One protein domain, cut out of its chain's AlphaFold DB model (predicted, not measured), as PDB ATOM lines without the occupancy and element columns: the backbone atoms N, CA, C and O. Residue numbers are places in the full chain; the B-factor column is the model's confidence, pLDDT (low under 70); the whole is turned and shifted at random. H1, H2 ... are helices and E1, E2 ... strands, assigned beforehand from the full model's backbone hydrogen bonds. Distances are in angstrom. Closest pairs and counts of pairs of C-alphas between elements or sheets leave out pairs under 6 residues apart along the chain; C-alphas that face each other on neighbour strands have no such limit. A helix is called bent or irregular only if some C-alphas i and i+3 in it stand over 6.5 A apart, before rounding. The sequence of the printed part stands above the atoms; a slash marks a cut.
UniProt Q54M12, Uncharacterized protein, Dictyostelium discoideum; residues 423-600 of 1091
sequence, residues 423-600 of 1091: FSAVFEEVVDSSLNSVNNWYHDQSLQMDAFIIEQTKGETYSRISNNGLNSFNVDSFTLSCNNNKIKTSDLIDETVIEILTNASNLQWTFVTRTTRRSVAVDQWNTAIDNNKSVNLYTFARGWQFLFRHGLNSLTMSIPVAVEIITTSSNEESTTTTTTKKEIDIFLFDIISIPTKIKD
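This is residues 423 to 600 of the 1091 residues of an uncharacterized protein of Dictyostelium discoideum (UniProt Q54M12). One twisted antiparallel sheet of ten strands makes the body and curls round one helix, H1, while the short H2 grazes the sheet far from H1. At one end the tip of the hairpin E9 and E10, residues 571 to 576, sticks out. The printed part has 178 residues, with elements in the order E1 E2 E3 E4 E5 H1 E6 E7 E8 E9 E10 H2; across the sheet the strands run E5 E4 E3 E2 E1 E10 E9 E8 E7 E6. The class is mostly strand, and the whole is compact, with a radius of gyration of the C-alphas of 17.6 A and spans of 50 by 49 by 31 A.

E1, residues 423 to 431, E2, 434 to 444, E3, 449 to 456, E4, 459 to 466, and E5, 472 to 476, form a meander, each strand the antiparallel neighbour of the one before. In the hairpin E1 and E2, N 425 and O 441 are 2.8 A apart, within hydrogen-bond range; in the hairpin E4 and E5, N 475 and O 462 are 2.8 A apart, also within range. H1, residues 495 to 506, is on the sheet, in two layers, a helix on one face of a sheet. H1 is irregular, with C-alphas 502 and 505 8.5 A apart, and 6 of its 8 O i to N i+4 pairs are within hydrogen-bond range. E6, residues 510 to 517, E7, 520 to 528, E8, 533 to 540, E9, 560 to 570, and E10, 577 to 590, form a second meander. The closest C-alphas of H1 and E9 are those of Val 497 and Val 563, 7.3 A apart. E1 and E10 are antiparallel neighbours at 147 degrees, with N 426 and O 588 2.8 A apart, within hydrogen-bond range. E5 and E6 are the edge strands and are apart. H2, residues 596 to 599, only grazes the sheet with residues 598 to 599; it is too short for an O i to N i+4 pair.

E1 begins at C-alpha 423, (215.929, 180.933, 163.989). E2 measures 30.2 A from first to last C-alpha, E9 30.3 A and E10 38.0 A. E6 bends by 69 degrees at residue 514, and E10 by 63 degrees at residue 587. H1, 14.8 A long, begins at C-alpha 495, (208.002, 172.479, 176.552). H2 ends at C-alpha 599, (211.360, 172.702, 153.446).

The C-alphas farthest apart are those of His 550 and Glu 573, 55.3 A. The printed part has no cut. The links E5 to H1, 18 residues, and E8 to E9, 19 residues, are long. Mean pLDDT of the printed part is 82.0; 26 residues are under 70, among them residues 433 to 438 and 543 to 556.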
ATOM      1  N   PHE A 423     214.593 181.177 163.441       90.48
ATOM      2  CA  PHE A 423     215.929 180.933 163.989       90.48
ATOM      3  C   PHE A 423     216.421 179.502 163.743       90.48
ATOM      4  O   PHE A 423     215.635 178.585 163.519       90.48
ATOM      5  N   SER A 424     217.732 179.308 163.877       89.75
ATOM      6  CA  SER A 424     218.369 178.014 164.122       89.75
ATOM      7  C   SER A 424     219.048 178.029 165.489       89.75
ATOM      8  O   SER A 424     219.720 179.001 165.841       89.75
ATOM      9  N   ALA A 425     218.865 176.961 166.257       89.28
ATOM     10  CA  ALA A 425     219.454 176.737 167.564       89.28
ATOM     11  C   ALA A 425     220.065 175.329 167.618       89.28
ATOM     12  O   ALA A 425     219.354 174.331 167.512       89.28
ATOM     13  N   VAL A 426     221.377 175.254 167.832       87.40
ATOM     14  CA  VAL A 426     222.077 174.012 168.178       87.40
ATOM     15  C   VAL A 426     222.326 174.027 169.670       87.40
ATOM     16  O   VAL A 426     222.988 174.935 170.185       87.40
ATOM     17  N   PHE A 427     221.778 173.040 170.362       86.95
ATOM     18  CA  PHE A 427     221.833 172.948 171.812       86.95
ATOM     19  C   PHE A 427     222.142 171.523 172.260       86.95
ATOM     20  O   PHE A 427     222.037 170.555 171.505       86.95
ATOM     21  N   GLU A 428     222.553 171.440 173.513       82.30
ATOM     22  CA  GLU A 428     223.011 170.241 174.189       82.30
ATOM     23  C   GLU A 428     222.304 170.208 175.547       82.30
ATOM     24  O   GLU A 428     222.356 171.190 176.296       82.30
ATOM     25  N   GLU A 429     221.588 169.124 175.845       82.11
ATOM     26  CA  GLU A 429     220.839 169.005 177.092       82.11
ATOM     27  C   GLU A 429     221.698 168.325 178.166       82.11
ATOM     28  O   GLU A 429     222.196 167.216 177.986       82.11
ATOM     29  N   VAL A 430     221.864 168.995 179.305       78.62
ATOM     30  CA  VAL A 430     222.610 168.513 180.468       78.62
ATOM     31  C   VAL A 430     221.631 168.282 181.618       78.62
ATOM     32  O   VAL A 430     221.214 169.214 182.317       78.62
ATOM     33  N   VAL A 431     221.258 167.019 181.820       74.56
ATOM     34  CA  VAL A 431     220.395 166.577 182.928       74.56
ATOM     35  C   VAL A 431     221.282 165.983 184.010       74.56
ATOM     36  O   VAL A 431     222.037 165.060 183.739       74.56
ATOM     37  N   ASP A 432     221.235 166.532 185.226       72.29
ATOM     38  CA  ASP A 432     221.974 166.017 186.390       72.29
ATOM     39  C   ASP A 432     223.463 165.688 186.114       72.29
ATOM     40  O   ASP A 432     224.050 164.775 186.690       72.29
ATOM     41  N   SER A 433     224.101 166.497 185.258       68.74
ATOM     42  CA  SER A 433     225.497 166.379 184.797       68.74
ATOM     43  C   SER A 433     225.826 165.258 183.788       68.74
ATOM     44  O   SER A 433     227.010 165.119 183.459       68.74
ATOM     45  N   SER A 434     224.842 164.510 183.268       68.28
ATOM     46  CA  SER A 434     224.984 163.653 182.074       68.28
ATOM     47  C   SER A 434     224.703 164.435 180.781       68.28
ATOM     48  O   SER A 434     224.182 165.552 180.827       68.28
ATOM     49  N   LEU A 435     225.090 163.877 179.628       68.64
ATOM     50  CA  LEU A 435     224.986 164.536 178.324       68.64
ATOM     51  C   LEU A 435     223.919 163.875 177.445       68.64
ATOM     52  O   LEU A 435     224.093 162.736 177.020       68.64
ATOM     53  N   ASN A 436     222.859 164.612 177.123       67.12
ATOM     54  CA  ASN A 436     221.768 164.155 176.271       67.12
ATOM     55  C   ASN A 436     221.784 164.925 174.940       67.12
ATOM     56  O   ASN A 436     221.548 166.131 174.921       67.12
ATOM     57  N   SER A 437     222.034 164.196 173.844       66.81
ATOM     58  CA  SER A 437     221.807 164.555 172.426       66.81
ATOM     59  C   SER A 437     222.103 166.003 171.991       66.81
ATOM     60  O   SER A 437     221.354 166.930 172.311       66.81
ATOM     61  N   VAL A 438     223.104 166.187 171.124       65.93
ATOM     62  CA  VAL A 438     223.212 167.422 170.330       65.93
ATOM     63  C   VAL A 438     222.059 167.455 169.327       65.93
ATOM     64  O   VAL A 438     221.888 166.533 168.531       65.93
ATOM     65  N   ASN A 439     221.261 168.518 169.380       80.31
ATOM     66  CA  ASN A 439     220.068 168.682 168.558       80.31
ATOM     67  C   ASN A 439     220.131 170.005 167.792       80.31
ATOM     68  O   ASN A 439     220.306 171.072 168.385       80.31
ATOM     69  N   ASN A 440     219.932 169.938 166.476       88.69
ATOM     70  CA  ASN A 440     219.834 171.109 165.610       88.69
ATOM     71  C   ASN A 440     218.344 171.430 165.374       88.69
ATOM     72  O   ASN A 440     217.705 170.782 164.544       88.69
ATOM     73  N   TRP A 441     217.778 172.402 166.096       92.66
ATOM     74  CA  TRP A 441     216.397 172.872 165.910       92.66
ATOM     75  C   TRP A 441     216.359 174.123 165.033       92.66
ATOM     76  O   TRP A 441     217.099 175.076 165.250       92.66
ATOM     77  N   TYR A 442     215.453 174.139 164.064       92.33
ATOM     78  CA  TYR A 442     215.148 175.281 163.219       92.33
ATOM     79  C   TYR A 442     213.664 175.638 163.376       92.33
ATOM     80  O   TYR A 442     212.799 174.778 163.207       92.33
ATOM     81  N   HIS A 443     213.371 176.905 163.649       92.33
ATOM     82  CA  HIS A 443     212.024 177.448 163.808       92.33
ATOM     83  C   HIS A 443     211.724 178.451 162.688       92.33
ATOM     84  O   HIS A 443     212.558 179.295 162.366       92.33
ATOM     85  N   ASP A 444     210.528 178.392 162.103       91.27
ATOM     86  CA  ASP A 444     210.033 179.340 161.098       91.27
ATOM     87  C   ASP A 444     208.534 179.592 161.337       91.27
ATOM     88  O   ASP A 444     207.648 178.886 160.841       91.27
ATOM     89  N   GLN A 445     208.232 180.625 162.125       89.29
ATOM     90  CA  GLN A 445     206.869 181.048 162.441       89.29
ATOM     91  C   GLN A 445     206.106 181.502 161.185       89.29
ATOM     92  O   GLN A 445     204.878 181.402 161.149       89.29
ATOM     93  N   SER A 446     206.808 181.963 160.139       88.74
ATOM     94  CA  SER A 446     206.188 182.406 158.883       88.74
ATOM     95  C   SER A 446     205.601 181.237 158.084       88.74
ATOM     96  O   SER A 446     204.530 181.372 157.491       88.74
ATOM     97  N   LEU A 447     206.257 180.074 158.143       87.54
ATOM     98  CA  LEU A 447     205.767 178.811 157.588       87.54
ATOM     99  C   LEU A 447     204.909 177.999 158.566       87.54
ATOM    100  O   LEU A 447     204.330 176.996 158.159       87.54
ATOM    101  N   GLN A 448     204.819 178.423 159.832       89.58
ATOM    102  CA  GLN A 448     204.279 177.624 160.938       89.58
ATOM    103  C   GLN A 448     204.963 176.252 161.015       89.58
ATOM    104  O   GLN A 448     204.288 175.219 161.030       89.58
ATOM    105  N   MET A 449     206.297 176.250 161.032       88.04
ATOM    106  CA  MET A 449     207.099 175.033 160.969       88.04
ATOM    107  C   MET A 449     208.250 175.024 161.983       88.04
ATOM    108  O   MET A 449     208.967 176.012 162.134       88.04
ATOM    109  N   ASP A 450     208.441 173.869 162.611       89.63
ATOM    110  CA  ASP A 450     209.623 173.440 163.343       89.63
ATOM    111  C   ASP A 450     210.309 172.319 162.544       89.63
ATOM    112  O   ASP A 450     209.667 171.492 161.883       89.63
ATOM    113  N   ALA A 451     211.633 172.268 162.604       89.94
ATOM    114  CA  ALA A 451     212.438 171.221 161.993       89.94
ATOM    115  C   ALA A 451     213.619 170.848 162.888       89.94
ATOM    116  O   ALA A 451     214.223 171.708 163.519       89.94
ATOM    117  N   PHE A 452     213.973 169.570 162.898       88.98
ATOM    118  CA  PHE A 452     215.028 169.002 163.724       88.98
ATOM    119  C   PHE A 452     215.968 168.156 162.881       88.98
ATOM    120  O   PHE A 452     215.518 167.381 162.036       88.98
ATOM    121  N   ILE A 453     217.261 168.259 163.173       86.82
ATOM    122  CA  ILE A 453     218.254 167.248 162.818       86.82
ATOM    123  C   ILE A 453     218.805 166.704 164.134       86.82
ATOM    124  O   ILE A 453     219.442 167.442 164.889       86.82
ATOM    125  N   ILE A 454     218.516 165.432 164.398       83.20
ATOM    126  CA  ILE A 454     218.980 164.691 165.573       83.20
ATOM    127  C   ILE A 454     220.095 163.765 165.102       83.20
ATOM    128  O   ILE A 454     219.854 162.880 164.277       83.20
ATOM    129  N   GLU A 455     221.309 163.972 165.596       75.50
ATOM    130  CA  GLU A 455     222.456 163.130 165.256       75.50
ATOM    131  C   GLU A 455     222.410 161.834 166.079       75.50
ATOM    132  O   GLU A 455     222.315 161.853 167.305       75.50
ATOM    133  N   GLN A 456     222.440 160.689 165.394       69.85
ATOM    134  CA  GLN A 456     222.475 159.350 165.984       69.85
ATOM    135  C   GLN A 456     223.731 158.612 165.511       69.85
ATOM    136  O   GLN A 456     224.256 158.876 164.430       69.85
ATOM    137  N   THR A 457     224.174 157.607 166.268       67.59
ATOM    138  CA  THR A 457     225.399 156.823 165.987       67.59
ATOM    139  C   THR A 457     225.425 156.129 164.617       67.59
ATOM    140  O   THR A 457     226.482 155.673 164.181       67.59
ATOM    141  N   LYS A 458     224.275 156.032 163.935       71.75
ATOM    142  CA  LYS A 458     224.117 155.396 162.618       71.75
ATOM    143  C   LYS A 458     223.565 156.335 161.529       71.75
ATOM    144  O   LYS A 458     223.547 155.919 160.379       71.75
ATOM    145  N   GLY A 459     223.172 157.581 161.834       68.22
ATOM    146  CA  GLY A 459     222.602 158.516 160.847       68.22
ATOM    147  C   GLY A 459     222.023 159.810 161.442       68.22
ATOM    148  O   GLY A 459     222.016 160.007 162.651       68.22
ATOM    149  N   GLU A 460     221.505 160.693 160.585       79.14
ATOM    150  CA  GLU A 460     220.733 161.884 160.990       79.14
ATOM    151  C   GLU A 460     219.232 161.548 160.957       79.14
ATOM    152  O   GLU A 460     218.724 161.117 159.925       79.14
ATOM    153  N   THR A 461     218.482 161.795 162.034       81.81
ATOM    154  CA  THR A 461     217.010 161.786 161.976       81.81
ATOM    155  C   THR A 461     216.487 163.194 161.712       81.81
ATOM    156  O   THR A 461     216.615 164.091 162.549       81.81
ATOM    157  N   TYR A 462     215.848 163.374 160.556       83.06
ATOM    158  CA  TYR A 462     215.135 164.587 160.174       83.06
ATOM    159  C   TYR A 462     213.699 164.543 160.687       83.06
ATOM    160  O   TYR A 462     212.877 163.823 160.125       83.06
ATOM    161  N   SER A 463     213.375 165.328 161.713       83.66
ATOM    162  CA  SER A 463     211.985 165.497 162.167       83.66
ATOM    163  C   SER A 463     211.447 166.816 161.618       83.66
ATOM    164  O   SER A 463     212.040 167.861 161.875       83.66
ATOM    165  N   ARG A 464     210.331 166.816 160.887       82.65
ATOM    166  CA  ARG A 464     209.621 168.051 160.508       82.65
ATOM    167  C   ARG A 464     208.262 168.066 161.176       82.65
ATOM    168  O   ARG A 464     207.544 167.069 161.151       82.65
ATOM    169  N   ILE A 465     207.910 169.208 161.753       82.49
ATOM    170  CA  ILE A 465     206.729 169.368 162.592       82.49
ATOM    171  C   ILE A 465     206.050 170.681 162.216       82.49
ATOM    172  O   ILE A 465     206.664 171.740 162.220       82.49
ATOM    173  N   SER A 466     204.771 170.630 161.857       80.15
ATOM    174  CA  SER A 466     203.971 171.849 161.701       80.15
ATOM    175  C   SER A 466     203.571 172.388 163.080       80.15
ATOM    176  O   SER A 466     203.148 171.622 163.944       80.15
ATOM    177  N   ASN A 467     203.628 173.706 163.297       69.33
ATOM    178  CA  ASN A 467     203.401 174.341 164.612       69.33
ATOM    179  C   ASN A 467     201.953 174.197 165.126       69.33
ATOM    180  O   ASN A 467     201.633 174.612 166.236       69.33
ATOM    181  N   ASN A 468     201.057 173.622 164.319       71.88
ATOM    182  CA  ASN A 468     199.704 173.235 164.720       71.88
ATOM    183  C   ASN A 468     199.623 171.788 165.266       71.88
ATOM    184  O   ASN A 468     198.553 171.368 165.706       71.88
ATOM    185  N   GLY A 469     200.725 171.027 165.237       67.43
ATOM    186  CA  GLY A 469     200.832 169.648 165.726       67.43
ATOM    187  C   GLY A 469     200.014 168.617 164.937       67.43
ATOM    188  O   GLY A 469     199.799 167.503 165.418       67.43
ATOM    189  N   LEU A 470     199.493 168.973 163.756       68.44
ATOM    190  CA  LEU A 470     198.627 168.089 162.973       68.44
ATOM    191  C   LEU A 470     199.425 167.177 162.046       68.44
ATOM    192  O   LEU A 470     199.090 165.988 161.974       68.44
ATOM    193  N   ASN A 471     200.445 167.738 161.392       75.11
ATOM    194  CA  ASN A 471     201.298 167.071 160.416       75.11
ATOM    195  C   ASN A 471     202.742 167.083 160.929       75.11
ATOM    196  O   ASN A 471     203.330 168.154 161.127       75.11
ATOM    197  N   SER A 472     203.307 165.900 161.126       82.95
ATOM    198  CA  SER A 472     204.721 165.699 161.413       82.95
ATOM    199  C   SER A 472     205.180 164.346 160.888       82.95
ATOM    200  O   SER A 472     204.379 163.421 160.733       82.95
ATOM    201  N   PHE A 473     206.466 164.269 160.570       82.70
ATOM    202  CA  PHE A 473     207.120 163.054 160.115       82.70
ATOM    203  C   PHE A 473     208.585 163.055 160.551       82.70
ATOM    204  O   PHE A 473     209.220 164.112 160.608       82.70
ATOM    205  N   ASN A 474     209.123 161.859 160.778       84.75
ATOM    206  CA  ASN A 474     210.556 161.631 160.921       84.75
ATOM    207  C   ASN A 474     211.087 160.836 159.728       84.75
ATOM    208  O   ASN A 474     210.430 159.900 159.275       84.75
ATOM    209  N   VAL A 475     212.285 161.184 159.260       82.61
ATOM    210  CA  VAL A 475     213.065 160.420 158.280       82.61
ATOM    211  C   VAL A 475     214.433 160.143 158.876       82.61
ATOM    212  O   VAL A 475     215.225 161.064 159.061       82.61
ATOM    213  N   ASP A 476     214.716 158.880 159.163       81.71
ATOM    214  CA  ASP A 476     216.082 158.414 159.407       81.71
ATOM    215  C   ASP A 476     216.838 158.432 158.066       81.71
ATOM    216  O   ASP A 476     216.433 157.766 157.109       81.71
ATOM    217  N   SER A 477     217.912 159.220 157.968       74.14
ATOM    218  CA  SER A 477     218.671 159.407 156.725       74.14
ATOM    219  C   SER A 477     219.500 158.190 156.304       74.14
ATOM    220  O   SER A 477     219.902 158.108 155.143       74.14
ATOM    221  N   PHE A 478     219.729 157.235 157.211       71.06
ATOM    222  CA  PHE A 478     220.486 156.011 156.966       71.06
ATOM    223  C   PHE A 478     219.578 154.841 156.577       71.06
ATOM    224  O   PHE A 478     219.833 154.180 155.570       71.06
ATOM    225  N   THR A 479     218.492 154.592 157.319       77.58
ATOM    226  CA  THR A 479     217.526 153.542 156.929       77.58
ATOM    227  C   THR A 479     216.542 153.993 155.850       77.58
ATOM    228  O   THR A 479     215.843 153.153 155.281       77.58
ATOM    229  N   LEU A 480     216.456 155.304 155.580       70.22
ATOM    230  CA  LEU A 480     215.407 155.948 154.777       70.22
ATOM    231  C   LEU A 480     213.987 155.620 155.272       70.22
ATOM    232  O   LEU A 480     213.012 155.757 154.529       70.22
ATOM    233  N   SER A 481     213.851 155.181 156.528       77.20
ATOM    234  CA  SER A 481     212.549 154.879 157.105       77.20
ATOM    235  C   SER A 481     211.813 156.174 157.433       77.20
ATOM    236  O   SER A 481     212.262 156.999 158.231       77.20
ATOM    237  N   CYS A 482     210.655 156.350 156.797       77.55
ATOM    238  CA  CYS A 482     209.707 157.362 157.217       77.55
ATOM    239  C   CYS A 482     208.839 156.843 158.360       77.55
ATOM    240  O   CYS A 482     208.251 155.762 158.267       77.55
ATOM    241  N   ASN A 483     208.661 157.678 159.378       81.39
ATOM    242  CA  ASN A 483     207.628 157.510 160.378       81.39
ATOM    243  C   ASN A 483     206.718 158.750 160.433       81.39
ATOM    244  O   ASN A 483     207.059 159.747 161.067       81.39
ATOM    245  N   ASN A 484     205.528 158.660 159.825       76.37
ATOM    246  CA  ASN A 484     204.443 159.657 159.908       76.37
ATOM    247  C   ASN A 484     203.702 159.618 161.268       76.37
ATOM    248  O   ASN A 484     202.485 159.817 161.349       76.37
ATOM    249  N   ASN A 485     204.421 159.308 162.349       75.21
ATOM    250  CA  ASN A 485     203.911 159.420 163.708       75.21
ATOM    251  C   ASN A 485     203.740 160.896 164.073       75.21
ATOM    252  O   ASN A 485     204.571 161.734 163.731       75.21
ATOM    253  N   LYS A 486     202.686 161.200 164.840       77.77
ATOM    254  CA  LYS A 486     202.392 162.554 165.328       77.77
ATOM    255  C   LYS A 486     203.317 162.962 166.471       77.77
ATOM    256  O   LYS A 486     202.896 163.028 167.622       77.77
ATOM    257  N   ILE A 487     204.562 163.219 166.103       78.18
ATOM    258  CA  ILE A 487     205.617 163.762 166.949       78.18
ATOM    259  C   ILE A 487     205.389 165.270 167.071       78.18
ATOM    260  O   ILE A 487     205.127 165.954 166.077       78.18
ATOM    261  N   LYS A 488     205.440 165.789 168.289       82.43
ATOM    262  CA  LYS A 488     205.390 167.215 168.605       82.43
ATOM    263  C   LYS A 488     206.800 167.753 168.779       82.43
ATOM    264  O   LYS A 488     207.707 167.021 169.164       82.43
ATOM    265  N   THR A 489     206.949 169.066 168.641       78.83
ATOM    266  CA  THR A 489     208.145 169.800 169.080       78.83
ATOM    267  C   THR A 489     208.498 169.425 170.530       78.83
ATOM    268  O   THR A 489     209.670 169.262 170.857       78.83
ATOM    269  N   SER A 490     207.480 169.181 171.369       82.47
ATOM    270  CA  SER A 490     207.633 168.790 172.771       82.47
ATOM    271  C   SER A 490     207.999 167.335 173.066       82.47
ATOM    272  O   SER A 490     208.318 167.015 174.208       82.47
ATOM    273  N   ASP A 491     208.016 166.468 172.054       81.21
ATOM    274  CA  ASP A 491     208.575 165.119 172.189       81.21
ATOM    275  C   ASP A 491     210.105 165.121 171.936       81.21
ATOM    276  O   ASP A 491     210.758 164.100 172.136       81.21
ATOM    277  N   LEU A 492     210.670 166.259 171.489       82.67
ATOM    278  CA  LEU A 492     212.079 166.436 171.096       82.67
ATOM    279  C   LEU A 492     212.813 167.546 171.883       82.67
ATOM    280  O   LEU A 492     214.035 167.507 171.998       82.67
ATOM    281  N   ILE A 493     212.087 168.533 172.422       85.01
ATOM    282  CA  ILE A 493     212.589 169.584 173.326       85.01
ATOM    283  C   ILE A 493     211.619 169.752 174.497       85.01
ATOM    284  O   ILE A 493     210.408 169.659 174.334       85.01
ATOM    285  N   ASP A 494     212.142 170.086 175.675       87.89
ATOM    286  CA  ASP A 494     211.344 170.516 176.827       87.89
ATOM    287  C   ASP A 494     210.340 171.640 176.479       87.89
ATOM    288  O   ASP A 494     210.735 172.698 175.981       87.89
ATOM    289  N   GLU A 495     209.051 171.467 176.807       89.00
ATOM    290  CA  GLU A 495     208.002 172.479 176.552       89.00
ATOM    291  C   GLU A 495     208.375 173.870 177.076       89.00
ATOM    292  O   GLU A 495     208.061 174.878 176.442       89.00
ATOM    293  N   THR A 496     209.133 173.927 178.174       91.23
ATOM    294  CA  THR A 496     209.627 175.184 178.739       91.23
ATOM    295  C   THR A 496     210.595 175.898 177.791       91.23
ATOM    296  O   THR A 496     210.500 177.108 177.623       91.23
ATOM    297  N   VAL A 497     211.520 175.185 177.136       91.32
ATOM    298  CA  VAL A 497     212.485 175.791 176.194       91.32
ATOM    299  C   VAL A 497     211.808 176.230 174.902       91.32
ATOM    300  O   VAL A 497     212.165 177.276 174.357       91.32
ATOM    301  N   ILE A 498     210.785 175.498 174.457       89.94
ATOM    302  CA  ILE A 498     209.965 175.905 173.313       89.94
ATOM    303  C   ILE A 498     209.250 177.224 173.630       89.94
ATOM    304  O   ILE A 498     209.331 178.165 172.839       89.94
ATOM    305  N   GLU A 499     208.618 177.338 174.801       90.35
ATOM    306  CA  GLU A 499     207.983 178.580 175.261       90.35
ATOM    307  C   GLU A 499     208.995 179.735 175.378       90.35
ATOM    308  O   GLU A 499     208.750 180.826 174.861       90.35
ATOM    309  N   ILE A 500     210.168 179.491 175.972       91.16
ATOM    310  CA  ILE A 500     211.222 180.503 176.132       91.16
ATOM    311  C   ILE A 500     211.726 181.015 174.781       91.16
ATOM    312  O   ILE A 500     211.844 182.223 174.615       91.16
ATOM    313  N   LEU A 501     212.045 180.143 173.819       90.96
ATOM    314  CA  LEU A 501     212.694 180.570 172.573       90.96
ATOM    315  C   LEU A 501     211.708 181.068 171.502       90.96
ATOM    316  O   LEU A 501     212.086 181.919 170.699       90.96
ATOM    317  N   THR A 502     210.444 180.625 171.520       89.03
ATOM    318  CA  THR A 502     209.413 181.078 170.556       89.03
ATOM    319  C   THR A 502     208.495 182.183 171.090       89.03
ATOM    320  O   THR A 502     207.961 182.968 170.309       89.03
ATOM    321  N   ASN A 503     208.290 182.259 172.411       86.44
ATOM    322  CA  ASN A 503     207.263 183.091 173.051       86.44
ATOM    323  C   ASN A 503     207.800 183.959 174.210       86.44
ATOM    324  O   ASN A 503     207.008 184.497 174.987       86.44
ATOM    325  N   ALA A 504     209.123 184.167 174.297       82.09
ATOM    326  CA  ALA A 504     209.804 184.963 175.330       82.09
ATOM    327  C   ALA A 504     209.110 186.281 175.708       82.09
ATOM    328  O   ALA A 504     209.108 186.666 176.875       82.09
ATOM    329  N   SER A 505     208.555 186.983 174.717       81.34
ATOM    330  CA  SER A 505     207.912 188.294 174.839       81.34
ATOM    331  C   SER A 505     206.612 188.288 175.654       81.34
ATOM    332  O   SER A 505     206.160 189.353 176.074       81.34
ATOM    333  N   ASN A 506     206.034 187.110 175.917       86.58
ATOM    334  CA  ASN A 506     204.874 186.931 176.794       86.58
ATOM    335  C   ASN A 506     205.262 186.722 178.273       86.58
ATOM    336  O   ASN A 506     204.424 186.922 179.155       86.58
ATOM    337  N   LEU A 507     206.511 186.331 178.556       89.54
ATOM    338  CA  LEU A 507     207.002 186.019 179.902       89.54
ATOM    339  C   LEU A 507     207.558 187.269 180.607       89.54
ATOM    340  O   LEU A 507     208.165 188.150 179.993       89.54
ATOM    341  N   GLN A 508     207.370 187.356 181.927       91.65
ATOM    342  CA  GLN A 508     207.831 188.501 182.724       91.65
ATOM    343  C   GLN A 508     209.267 188.286 183.208       91.65
ATOM    344  O   GLN A 508     209.514 187.827 184.324       91.65
ATOM    345  N   TRP A 509     210.221 188.604 182.335       93.71
ATOM    346  CA  TRP A 509     211.651 188.504 182.617       93.71
ATOM    347  C   TRP A 509     212.142 189.605 183.556       93.71
ATOM    348  O   TRP A 509     212.015 190.796 183.273       93.71
ATOM    349  N   THR A 510     212.776 189.192 184.649       93.12
ATOM    350  CA  THR A 510     213.497 190.058 185.585       93.12
ATOM    351  C   THR A 510     214.994 189.885 185.358       93.12
ATOM    352  O   THR A 510     215.502 188.770 185.447       93.12
ATOM    353  N   PHE A 511     215.725 190.966 185.079       92.97
ATOM    354  CA  PHE A 511     217.190 190.921 185.058       92.97
ATOM    355  C   PHE A 511     217.719 190.582 186.463       92.97
ATOM    356  O   PHE A 511     217.359 191.247 187.435       92.97
ATOM    357  N   VAL A 512     218.568 189.559 186.568       93.20
ATOM    358  CA  VAL A 512     219.150 189.081 187.833       93.20
ATOM    359  C   VAL A 512     220.516 189.714 188.063       93.20
ATOM    360  O   VAL A 512     220.748 190.363 189.081       93.20
ATOM    361  N   THR A 513     221.439 189.492 187.129       93.12
ATOM    362  CA  THR A 513     222.835 189.923 187.222       93.12
ATOM    363  C   THR A 513     223.518 189.829 185.858       93.12
ATOM    364  O   THR A 513     223.038 189.141 184.957       93.12
ATOM    365  N   ARG A 514     224.682 190.469 185.725       87.58
ATOM    366  CA  ARG A 514     225.650 190.156 184.671       87.58
ATOM    367  C   ARG A 514     226.686 189.199 185.251       87.58
ATOM    368  O   ARG A 514     227.269 189.480 186.294       87.58
ATOM    369  N   THR A 515     226.896 188.070 184.590       90.46
ATOM    370  CA  THR A 515     227.806 187.003 185.028       90.46
ATOM    371  C   THR A 515     228.627 186.488 183.843       90.46
ATOM    372  O   THR A 515     228.570 187.053 182.748       90.46
ATOM    373  N   THR A 516     229.401 185.424 184.042       83.69
ATOM    374  CA  THR A 516     229.982 184.643 182.947       83.69
ATOM    375  C   THR A 516     229.338 183.260 182.882       83.69
ATOM    376  O   THR A 516     229.035 182.646 183.903       83.69
ATOM    377  N   ARG A 517     229.111 182.779 181.661       85.20
ATOM    378  CA  ARG A 517     228.701 181.406 181.322       85.20
ATOM    379  C   ARG A 517     229.509 181.059 180.078       85.20
ATOM    380  O   ARG A 517     229.634 181.916 179.208       85.20
ATOM    381  N   ARG A 518     230.092 179.858 179.984       75.15
ATOM    382  CA  ARG A 518     230.869 179.439 178.794       75.15
ATOM    383  C   ARG A 518     231.969 180.441 178.371       75.15
ATOM    384  O   ARG A 518     232.134 180.753 177.196       75.15
ATOM    385  N   SER A 519     232.689 180.990 179.353       74.09
ATOM    386  CA  SER A 519     233.763 181.994 179.183       74.09
ATOM    387  C   SER A 519     233.372 183.314 178.491       74.09
ATOM    388  O   SER A 519     234.245 184.117 178.170       74.09
ATOM    389  N   VAL A 520     232.078 183.584 178.304       74.15
ATOM    390  CA  VAL A 520     231.552 184.835 177.734       74.15
ATOM    391  C   VAL A 520     230.710 185.581 178.767       74.15
ATOM    392  O   VAL A 520     230.111 184.972 179.657       74.15
ATOM    393  N   ALA A 521     230.672 186.914 178.679       81.02
ATOM    394  CA  ALA A 521     229.827 187.710 179.566       81.02
ATOM    395  C   ALA A 521     228.361 187.621 179.131       81.02
ATOM    396  O   ALA A 521     228.023 187.854 177.966       81.02
ATOM    397  N   VAL A 522     227.490 187.320 180.090       89.65
ATOM    398  CA  VAL A 522     226.058 187.120 179.870       89.65
ATOM    399  C   VAL A 522     225.224 187.943 180.842       89.65
ATOM    400  O   VAL A 522     225.533 188.053 182.029       89.65
ATOM    401  N   ASP A 523     224.141 188.500 180.320       91.39
ATOM    402  CA  ASP A 523     223.027 189.031 181.093       91.39
ATOM    403  C   ASP A 523     222.123 187.846 181.477       91.39
ATOM    404  O   ASP A 523     221.624 187.131 180.602       91.39
ATOM    405  N   GLN A 524     221.963 187.597 182.780       94.74
ATOM    406  CA  GLN A 524     221.091 186.554 183.325       94.74
ATOM    407  C   GLN A 524     219.711 187.140 183.627       94.74
ATOM    408  O   GLN A 524     219.585 188.116 184.369       94.74
ATOM    409  N   TRP A 525     218.671 186.494 183.110       94.98
ATOM    410  CA  TRP A 525     217.269 186.854 183.294       94.98
ATOM    411  C   TRP A 525     216.544 185.706 183.987       94.98
ATOM    412  O   TRP A 525     216.756 184.553 183.630       94.98
ATOM    413  N   ASN A 526     215.670 186.004 184.943       95.85
ATOM    414  CA  ASN A 526     214.822 185.018 185.605       95.85
ATOM    415  C   ASN A 526     213.346 185.272 185.286       95.85
ATOM    416  O   ASN A 526     212.915 186.423 185.188       95.85
ATOM    417  N   THR A 527     212.567 184.204 185.160       95.47
ATOM    418  CA  THR A 527     211.104 184.276 185.174       95.47
ATOM    419  C   THR A 527     210.514 183.052 185.877       95.47
ATOM    420  O   THR A 527     211.131 181.985 185.924       95.47
ATOM    421  N   ALA A 528     209.319 183.204 186.446       95.11
ATOM    422  CA  ALA A 528     208.531 182.091 186.965       95.11
ATOM    423  C   ALA A 528     207.526 181.662 185.891       95.11
ATOM    424  O   ALA A 528     206.813 182.507 185.349       95.11
ATOM    425  N   ILE A 529     207.478 180.363 185.599       93.39
ATOM    426  CA  ILE A 529     206.512 179.767 184.664       93.39
ATOM    427  C   ILE A 529     205.256 179.355 185.440       93.39
ATOM    428  O   ILE A 529     204.132 179.648 185.039       93.39
ATOM    429  N   ASP A 530     205.453 178.754 186.615       93.53
ATOM    430  CA  ASP A 530     204.405 178.445 187.584       93.53
ATOM    431  C   ASP A 530     204.946 178.570 189.029       93.53
ATOM    432  O   ASP A 530     206.036 179.097 189.254       93.53
ATOM    433  N   ASN A 531     204.178 178.136 190.035       92.81
ATOM    434  CA  ASN A 531     204.575 178.230 191.451       92.81
ATOM    435  C   ASN A 531     205.794 177.357 191.818       92.81
ATOM    436  O   ASN A 531     206.443 177.612 192.833       92.81
ATOM    437  N   ASN A 532     206.066 176.322 191.024       94.12
ATOM    438  CA  ASN A 532     207.058 175.278 191.264       94.12
ATOM    439  C   ASN A 532     208.203 175.334 190.235       94.12
ATOM    440  O   ASN A 532     209.333 174.972 190.572       94.12
ATOM    441  N   LYS A 533     207.940 175.782 188.998       95.31
ATOM    442  CA  LYS A 533     208.930 175.919 187.920       95.31
ATOM    443  C   LYS A 533     209.356 177.374 187.709       95.31
ATOM    444  O   LYS A 533     208.551 178.240 187.357       95.31
ATOM    445  N   SER A 534     210.660 177.615 187.820       95.86
ATOM    446  CA  SER A 534     211.303 178.872 187.420       95.86
ATOM    447  C   SER A 534     212.427 178.621 186.419       95.86
ATOM    448  O   SER A 534     212.924 177.503 186.284       95.86
ATOM    449  N   VAL A 535     212.795 179.664 185.684       96.72
ATOM    450  CA  VAL A 535     213.717 179.602 184.552       96.72
ATOM    451  C   VAL A 535     214.745 180.709 184.681       96.72
ATOM    452  O   VAL A 535     214.370 181.872 184.833       96.72
ATOM    453  N   ASN A 536     216.021 180.365 184.527       96.64
ATOM    454  CA  ASN A 536     217.077 181.321 184.220       96.64
ATOM    455  C   ASN A 536     217.439 181.219 182.732       96.64
ATOM    456  O   ASN A 536     217.813 180.158 182.238       96.64
ATOM    457  N   LEU A 537     217.351 182.336 182.019       95.86
ATOM    458  CA  LEU A 537     217.856 182.497 180.661       95.86
ATOM    459  C   LEU A 537     219.157 183.296 180.719       95.86
ATOM    460  O   LEU A 537     219.193 184.404 181.255       95.86
ATOM    461  N   TYR A 538     220.206 182.769 180.103       94.66
ATOM    462  CA  TYR A 538     221.469 183.471 179.910       94.66
ATOM    463  C   TYR A 538     221.526 183.993 178.478       94.66
ATOM    464  O   TYR A 538     221.425 183.208 177.535       94.66
ATOM    465  N   THR A 539     221.700 185.303 178.298       91.97
ATOM    466  CA  THR A 539     221.876 185.923 176.973       91.97
ATOM    467  C   THR A 539     223.191 186.679 176.890       91.97
ATOM    468  O   THR A 539     223.597 187.266 177.887       91.97
ATOM    469  N   PHE A 540     223.828 186.745 175.720       86.78
ATOM    470  CA  PHE A 540     225.034 187.554 175.514       86.78
ATOM    471  C   PHE A 540     224.840 188.985 176.021       86.78
ATOM    472  O   PHE A 540     223.838 189.631 175.706       86.78
ATOM    473  N   ALA A 541     225.795 189.463 176.823       82.35
ATOM    474  CA  ALA A 541     225.713 190.779 177.437       82.35
ATOM    475  C   ALA A 541     225.640 191.874 176.364       82.35
ATOM    476  O   ALA A 541     226.478 191.913 175.457       82.35
ATOM    477  N   ARG A 542     224.655 192.780 176.457       72.57
ATOM    478  CA  ARG A 542     224.466 193.835 175.438       72.57
ATOM    479  C   ARG A 542     225.762 194.619 175.199       72.57
ATOM    480  O   ARG A 542     226.404 195.073 176.146       72.57
ATOM    481  N   GLY A 543     226.114 194.793 173.926       61.90
ATOM    482  CA  GLY A 543     227.380 195.393 173.491       61.90
ATOM    483  C   GLY A 543     228.469 194.383 173.111       61.90
ATOM    484  O   GLY A 543     229.423 194.772 172.443       61.90
ATOM    485  N   TRP A 544     228.323 193.093 173.443       63.44
ATOM    486  CA  TRP A 544     229.177 192.048 172.869       63.44
ATOM    487  C   TRP A 544     228.900 191.891 171.375       63.44
ATOM    488  O   TRP A 544     227.753 191.738 170.962       63.44
ATOM    489  N   GLN A 545     229.953 191.916 170.564       53.35
ATOM    490  CA  GLN A 545     229.898 191.613 169.139       53.35
ATOM    491  C   GLN A 545     230.766 190.387 168.883       53.35
ATOM    492  O   GLN A 545     231.905 190.325 169.342       53.35
ATOM    493  N   PHE A 546     230.237 189.418 168.141       51.53
ATOM    494  CA  PHE A 546     231.066 188.343 167.619       51.53
ATOM    495  C   PHE A 546     231.858 188.876 166.438       51.53
ATOM    496  O   PHE A 546     231.288 189.467 165.518       51.53
ATOM    497  N   LEU A 547     233.152 188.582 166.423       42.53
ATOM    498  CA  LEU A 547     233.884 188.562 165.168       42.53
ATOM    499  C   LEU A 547     233.175 187.578 164.214       42.53
ATOM    500  O   LEU A 547     232.650 186.549 164.644       42.53
ATOM    501  N   PHE A 548     233.133 187.922 162.928       43.52
ATOM    502  CA  PHE A 548     232.627 187.085 161.828       43.52
ATOM    503  C   PHE A 548     231.106 186.813 161.766       43.52
ATOM    504  O   PHE A 548     230.645 186.315 160.744       43.52
ATOM    505  N   ARG A 549     230.278 187.213 162.751       45.21
ATOM    506  CA  ARG A 549     228.799 187.136 162.619       45.21
ATOM    507  C   ARG A 549     228.191 188.430 162.076       45.21
ATOM    508  O   ARG A 549     227.671 189.262 162.823       45.21
ATOM    509  N   HIS A 550     228.232 188.584 160.758       40.01
ATOM    510  CA  HIS A 550     227.565 189.681 160.057       40.01
ATOM    511  C   HIS A 550     226.035 189.570 160.204       40.01
ATOM    512  O   HIS A 550     225.430 188.621 159.721       40.01
ATOM    513  N   GLY A 551     225.403 190.551 160.862       44.87
ATOM    514  CA  GLY A 551     223.937 190.705 160.916       44.87
ATOM    515  C   GLY A 551     223.338 190.837 162.321       44.87
ATOM    516  O   GLY A 551     222.398 191.611 162.512       44.87
ATOM    517  N   LEU A 552     223.899 190.160 163.329       52.64
ATOM    518  CA  LEU A 552     223.338 190.153 164.687       52.64
ATOM    519  C   LEU A 552     223.713 191.420 165.476       52.64
ATOM    520  O   LEU A 552     224.675 191.446 166.243       52.64
ATOM    521  N   ASN A 553     222.927 192.488 165.315       54.55
ATOM    522  CA  ASN A 553     223.083 193.712 166.101       54.55
ATOM    523  C   ASN A 553     222.646 193.500 167.569       54.55
ATOM    524  O   ASN A 553     221.473 193.657 167.923       54.55
ATOM    525  N   SER A 554     223.611 193.196 168.439       53.18
ATOM    526  CA  SER A 554     223.431 192.957 169.883       53.18
ATOM    527  C   SER A 554     222.988 194.181 170.700       53.18
ATOM    528  O   SER A 554     222.762 194.076 171.907       53.18
ATOM    529  N   LEU A 555     222.825 195.347 170.061       58.60
ATOM    530  CA  LEU A 555     222.156 196.509 170.655       58.60
ATOM    531  C   LEU A 555     220.623 196.388 170.608       58.60
ATOM    532  O   LEU A 555     219.939 197.025 171.405       58.60
ATOM    533  N   THR A 556     220.077 195.597 169.675       66.25
ATOM    534  CA  THR A 556     218.627 195.482 169.420       66.25
ATOM    535  C   THR A 556     218.023 194.125 169.775       66.25
ATOM    536  O   THR A 556     216.809 194.037 169.946       66.25
ATOM    537  N   MET A 557     218.840 193.076 169.900       73.04
ATOM    538  CA  MET A 557     218.378 191.717 170.186       73.04
ATOM    539  C   MET A 557     219.251 191.053 171.250       73.04
ATOM    540  O   MET A 557     220.477 191.142 171.199       73.04
ATOM    541  N   SER A 558     218.614 190.352 172.185       84.48
ATOM    542  CA  SER A 558     219.294 189.461 173.123       84.48
ATOM    543  C   SER A 558     219.551 188.118 172.432       84.48
ATOM    544  O   SER A 558     218.623 187.532 171.889       84.48
ATOM    545  N   ILE A 559     220.787 187.612 172.440       87.12
ATOM    546  CA  ILE A 559     221.131 186.308 171.837       87.12
ATOM    547  C   ILE A 559     221.243 185.280 172.972       87.12
ATOM    548  O   ILE A 559     222.018 185.534 173.895       87.12
ATOM    549  N   PRO A 560     220.500 184.160 172.961       91.80
ATOM    550  CA  PRO A 560     220.512 183.191 174.053       91.80
ATOM    551  C   PRO A 560     221.781 182.319 174.026       91.80
ATOM    552  O   PRO A 560     222.333 182.042 172.963       91.80
ATOM    553  N   VAL A 561     222.256 181.915 175.209       90.93
ATOM    554  CA  VAL A 561     223.511 181.155 175.426       90.93
ATOM    555  C   VAL A 561     223.268 179.876 176.216       90.93
ATOM    556  O   VAL A 561     223.913 178.864 175.971       90.93
ATOM    557  N   ALA A 562     222.353 179.926 177.183       93.63
ATOM    558  CA  ALA A 562     221.927 178.774 177.958       93.63
ATOM    559  C   ALA A 562     220.544 179.022 178.570       93.63
ATOM    560  O   ALA A 562     220.170 180.170 178.839       93.63
ATOM    561  N   VAL A 563     219.820 177.940 178.834       95.02
ATOM    562  CA  VAL A 563     218.584 177.917 179.619       95.02
ATOM    563  C   VAL A 563     218.780 176.965 180.795       95.02
ATOM    564  O   VAL A 563     219.228 175.841 180.619       95.02
ATOM    565  N   GLU A 564     218.432 177.403 181.997       95.08
ATOM    566  CA  GLU A 564     218.419 176.589 183.213       95.08
ATOM    567  C   GLU A 564     216.979 176.537 183.735       95.08
ATOM    568  O   GLU A 564     216.402 177.561 184.111       95.08
ATOM    569  N   ILE A 565     216.392 175.341 183.750       94.68
ATOM    570  CA  ILE A 565     215.052 175.078 184.280       94.68
ATOM    571  C   ILE A 565     215.208 174.538 185.701       94.68
ATOM    572  O   ILE A 565     215.825 173.493 185.915       94.68
ATOM    573  N   ILE A 566     214.620 175.240 186.669       94.45
ATOM    574  CA  ILE A 566     214.643 174.895 188.090       94.45
ATOM    575  C   ILE A 566     213.227 174.483 188.494       94.45
ATOM    576  O   ILE A 566     212.335 175.329 188.599       94.45
ATOM    577  N   THR A 567     213.021 173.188 188.741       94.30
ATOM    578  CA  THR A 567     211.724 172.641 189.168       94.30
ATOM    579  C   THR A 567     211.789 172.240 190.635       94.30
ATOM    580  O   THR A 567     212.574 171.384 191.028       94.30
ATOM    581  N   THR A 568     210.952 172.860 191.464       94.16
ATOM    582  CA  THR A 568     210.886 172.629 192.909       94.16
ATOM    583  C   THR A 568     209.633 171.833 193.247       94.16
ATOM    584  O   THR A 568     208.520 172.347 193.195       94.16
ATOM    585  N   SER A 569     209.816 170.564 193.603       91.08
ATOM    586  CA  SER A 569     208.733 169.653 193.976       91.08
ATOM    587  C   SER A 569     208.608 169.526 195.496       91.08
ATOM    588  O   SER A 569     209.580 169.258 196.205       91.08
ATOM    589  N   SER A 570     207.395 169.711 196.013       88.50
ATOM    590  CA  SER A 570     207.036 169.416 197.402       88.50
ATOM    591  C   SER A 570     206.092 168.216 197.432       88.50
ATOM    592  O   SER A 570     204.927 168.345 197.054       88.50
ATOM    593  N   ASN A 571     206.569 167.059 197.893       84.89
ATOM    594  CA  ASN A 571     205.679 165.942 198.212       84.89
ATOM    595  C   ASN A 571     204.813 166.332 199.417       84.89
ATOM    596  O   ASN A 571     205.361 166.652 200.467       84.89
ATOM    597  N   GLU A 572     203.483 166.272 199.304       83.28
ATOM    598  CA  GLU A 572     202.579 166.685 200.397       83.28
ATOM    599  C   GLU A 572     202.788 165.876 201.696       83.28
ATOM    600  O   GLU A 572     202.511 166.372 202.787       83.28
ATOM    601  N   GLU A 573     203.333 164.659 201.591       84.86
ATOM    602  CA  GLU A 573     203.664 163.790 202.727       84.86
ATOM    603  C   GLU A 573     205.084 163.989 203.300       84.86
ATOM    604  O   GLU A 573     205.386 163.438 204.359       84.86
ATOM    605  N   SER A 574     205.966 164.771 202.657       80.25
ATOM    606  CA  SER A 574     207.352 164.970 203.115       80.25
ATOM    607  C   SER A 574     207.752 166.440 203.211       80.25
ATOM    608  O   SER A 574     207.645 167.207 202.259       80.25
ATOM    609  N   THR A 575     208.365 166.823 204.333       85.51
ATOM    610  CA  THR A 575     208.954 168.162 204.519       85.51
ATOM    611  C   THR A 575     210.247 168.386 203.717       85.51
ATOM    612  O   THR A 575     210.909 169.405 203.905       85.51
ATOM    613  N   THR A 576     210.644 167.441 202.860       87.53
ATOM    614  CA  THR A 576     211.781 167.566 201.938       87.53
ATOM    615  C   THR A 576     211.326 168.116 200.586       87.53
ATOM    616  O   THR A 576     210.812 167.373 199.745       87.53
ATOM    617  N   THR A 577     211.558 169.402 200.341       88.14
ATOM    618  CA  THR A 577     211.464 169.969 198.991       88.14
ATOM    619  C   THR A 577     212.606 169.426 198.133       88.14
ATOM    620  O   THR A 577     213.766 169.538 198.524       88.14
ATOM    621  N   THR A 578     212.293 168.847 196.973       90.50
ATOM    622  CA  THR A 578     213.293 168.348 196.018       90.50
ATOM    623  C   THR A 578     213.347 169.287 194.821       90.50
ATOM    624  O   THR A 578     212.372 169.400 194.074       90.50
ATOM    625  N   THR A 579     214.476 169.972 194.651       90.22
ATOM    626  CA  THR A 579     214.733 170.854 193.509       90.22
ATOM    627  C   THR A 579     215.578 170.115 192.481       90.22
ATOM    628  O   THR A 579     216.731 169.797 192.760       90.22
ATOM    629  N   THR A 580     215.013 169.857 191.303       90.59
ATOM    630  CA  THR A 580     215.746 169.348 190.138       90.59
ATOM    631  C   THR A 580     216.154 170.507 189.232       90.59
ATOM    632  O   THR A 580     215.464 171.531 189.149       90.59
ATOM    633  N   LYS A 581     217.301 170.355 188.566       90.34
ATOM    634  CA  LYS A 581     217.899 171.381 187.712       90.34
ATOM    635  C   LYS A 581     218.315 170.763 186.380       90.34
ATOM    636  O   LYS A 581     219.144 169.862 186.343       90.34
ATOM    637  N   LYS A 582     217.770 171.303 185.295       90.74
ATOM    638  CA  LYS A 582     218.074 170.914 183.915       90.74
ATOM    639  C   LYS A 582     218.724 172.097 183.208       90.74
ATOM    640  O   LYS A 582     218.118 173.165 183.134       90.74
ATOM    641  N   GLU A 583     219.957 171.933 182.738       90.68
ATOM    642  CA  GLU A 583     220.660 172.950 181.949       90.68
ATOM    643  C   GLU A 583     220.633 172.575 180.466       90.68
ATOM    644  O   GLU A 583     220.784 171.415 180.107       90.68
ATOM    645  N   ILE A 584     220.443 173.558 179.594       91.64
ATOM    646  CA  ILE A 584     220.500 173.409 178.141       91.64
ATOM    647  C   ILE A 584     221.439 174.498 177.625       91.64
ATOM    648  O   ILE A 584     221.096 175.683 177.643       91.64
ATOM    649  N   ASP A 585     222.645 174.110 177.212       89.73
ATOM    650  CA  ASP A 585     223.655 175.022 176.666       89.73
ATOM    651  C   ASP A 585     223.434 175.182 175.151       89.73
ATOM    652  O   ASP A 585     223.356 174.203 174.411       89.73
ATOM    653  N   ILE A 586     223.378 176.424 174.663       89.32
ATOM    654  CA  ILE A 586     223.149 176.758 173.249       89.32
ATOM    655  C   ILE A 586     224.504 177.094 172.606       89.32
ATOM    656  O   ILE A 586     225.154 178.083 172.945       89.32
ATOM    657  N   PHE A 587     224.960 176.234 171.694       80.98
ATOM    658  CA  PHE A 587     226.274 176.298 171.037       80.98
ATOM    659  C   PHE A 587     226.284 177.215 169.813       80.98
ATOM    660  O   PHE A 587     227.286 177.881 169.533       80.98
ATOM    661  N   LEU A 588     225.164 177.247 169.095       80.06
ATOM    662  CA  LEU A 588     224.915 178.098 167.943       80.06
ATOM    663  C   LEU A 588     223.475 178.599 168.047       80.06
ATOM    664  O   LEU A 588     222.555 177.798 168.125       80.06
ATOM    665  N   PHE A 589     223.292 179.914 168.029       83.75
ATOM    666  CA  PHE A 589     222.004 180.545 167.764       83.75
ATOM    667  C   PHE A 589     222.171 181.486 166.571       83.75
ATOM    668  O   PHE A 589     223.148 182.241 166.539       83.75
ATOM    669  N   ASP A 590     221.268 181.435 165.597       81.27
ATOM    670  CA  ASP A 590     221.326 182.260 164.388       81.27
ATOM    671  C   ASP A 590     219.926 182.587 163.844       81.27
ATOM    672  O   ASP A 590     218.987 181.821 164.053       81.27
ATOM    673  N   ILE A 591     219.767 183.710 163.140       81.89
ATOM    674  CA  ILE A 591     218.487 184.127 162.535       81.89
ATOM    675  C   ILE A 591     218.463 183.643 161.081       81.89
ATOM    676  O   ILE A 591     218.693 184.410 160.147       81.89
ATOM    677  N   ILE A 592     218.212 182.346 160.899       79.61
ATOM    678  CA  ILE A 592     218.091 181.725 159.577       79.61
ATOM    679  C   ILE A 592     216.781 180.948 159.450       79.61
ATOM    680  O   ILE A 592     216.389 180.209 160.352       79.61
ATOM    681  N   SER A 593     216.132 181.083 158.294       76.43
ATOM    682  CA  SER A 593     214.980 180.259 157.919       76.43
ATOM    683  C   SER A 593     215.397 178.789 157.769       76.43
ATOM    684  O   SER A 593     216.524 178.510 157.351       76.43
ATOM    685  N   ILE A 594     214.473 177.851 158.009       83.17
ATOM    686  CA  ILE A 594     214.726 176.401 157.889       83.17
ATOM    687  C   ILE A 594     215.395 176.058 156.526       83.17
ATOM    688  O   ILE A 594     214.953 176.562 155.489       83.17
ATOM    689  N   PRO A 595     216.434 175.199 156.475       81.70
ATOM    690  CA  PRO A 595     217.103 174.837 155.225       81.70
ATOM    691  C   PRO A 595     216.142 174.297 154.157       81.70
ATOM    692  O   PRO A 595     215.245 173.507 154.462       81.70
ATOM    693  N   THR A 596     216.373 174.649 152.886       77.73
ATOM    694  CA  THR A 596     215.563 174.156 151.752       77.73
ATOM    695  C   THR A 596     215.488 172.633 151.726       77.73
ATOM    696  O   THR A 596     214.396 172.096 151.559       77.73
ATOM    697  N   LYS A 597     216.596 171.941 152.057       74.84
ATOM    698  CA  LYS A 597     216.630 170.473 152.178       74.84
ATOM    699  C   LYS A 597     215.523 169.901 153.075       74.84
ATOM    700  O   LYS A 597     215.096 168.792 152.809       74.84
ATOM    701  N   ILE A 598     215.043 170.641 154.085       78.36
ATOM    702  CA  ILE A 598     213.939 170.230 154.974       78.36
ATOM    703  C   ILE A 598     212.585 170.819 154.522       78.36
ATOM    704  O   ILE A 598     211.552 170.144 154.598       78.36
ATOM    705  N   LYS A 599     212.571 172.059 154.004       80.13
ATOM    706  CA  LYS A 599     211.360 172.702 153.446       80.13
ATOM    707  C   LYS A 599     210.767 171.908 152.272       80.13
ATOM    708  O   LYS A 599     209.544 171.808 152.173       80.13
ATOM    709  N   ASP A 600     211.610 171.288 151.451       74.60
ATOM    710  CA  ASP A 600     211.195 170.602 150.223       74.60
ATOM    711  C   ASP A 600     210.615 169.188 150.444       74.60
ATOM    712  O   ASP A 600     210.033 168.630 149.515       74.60
TER     713      ASP A 600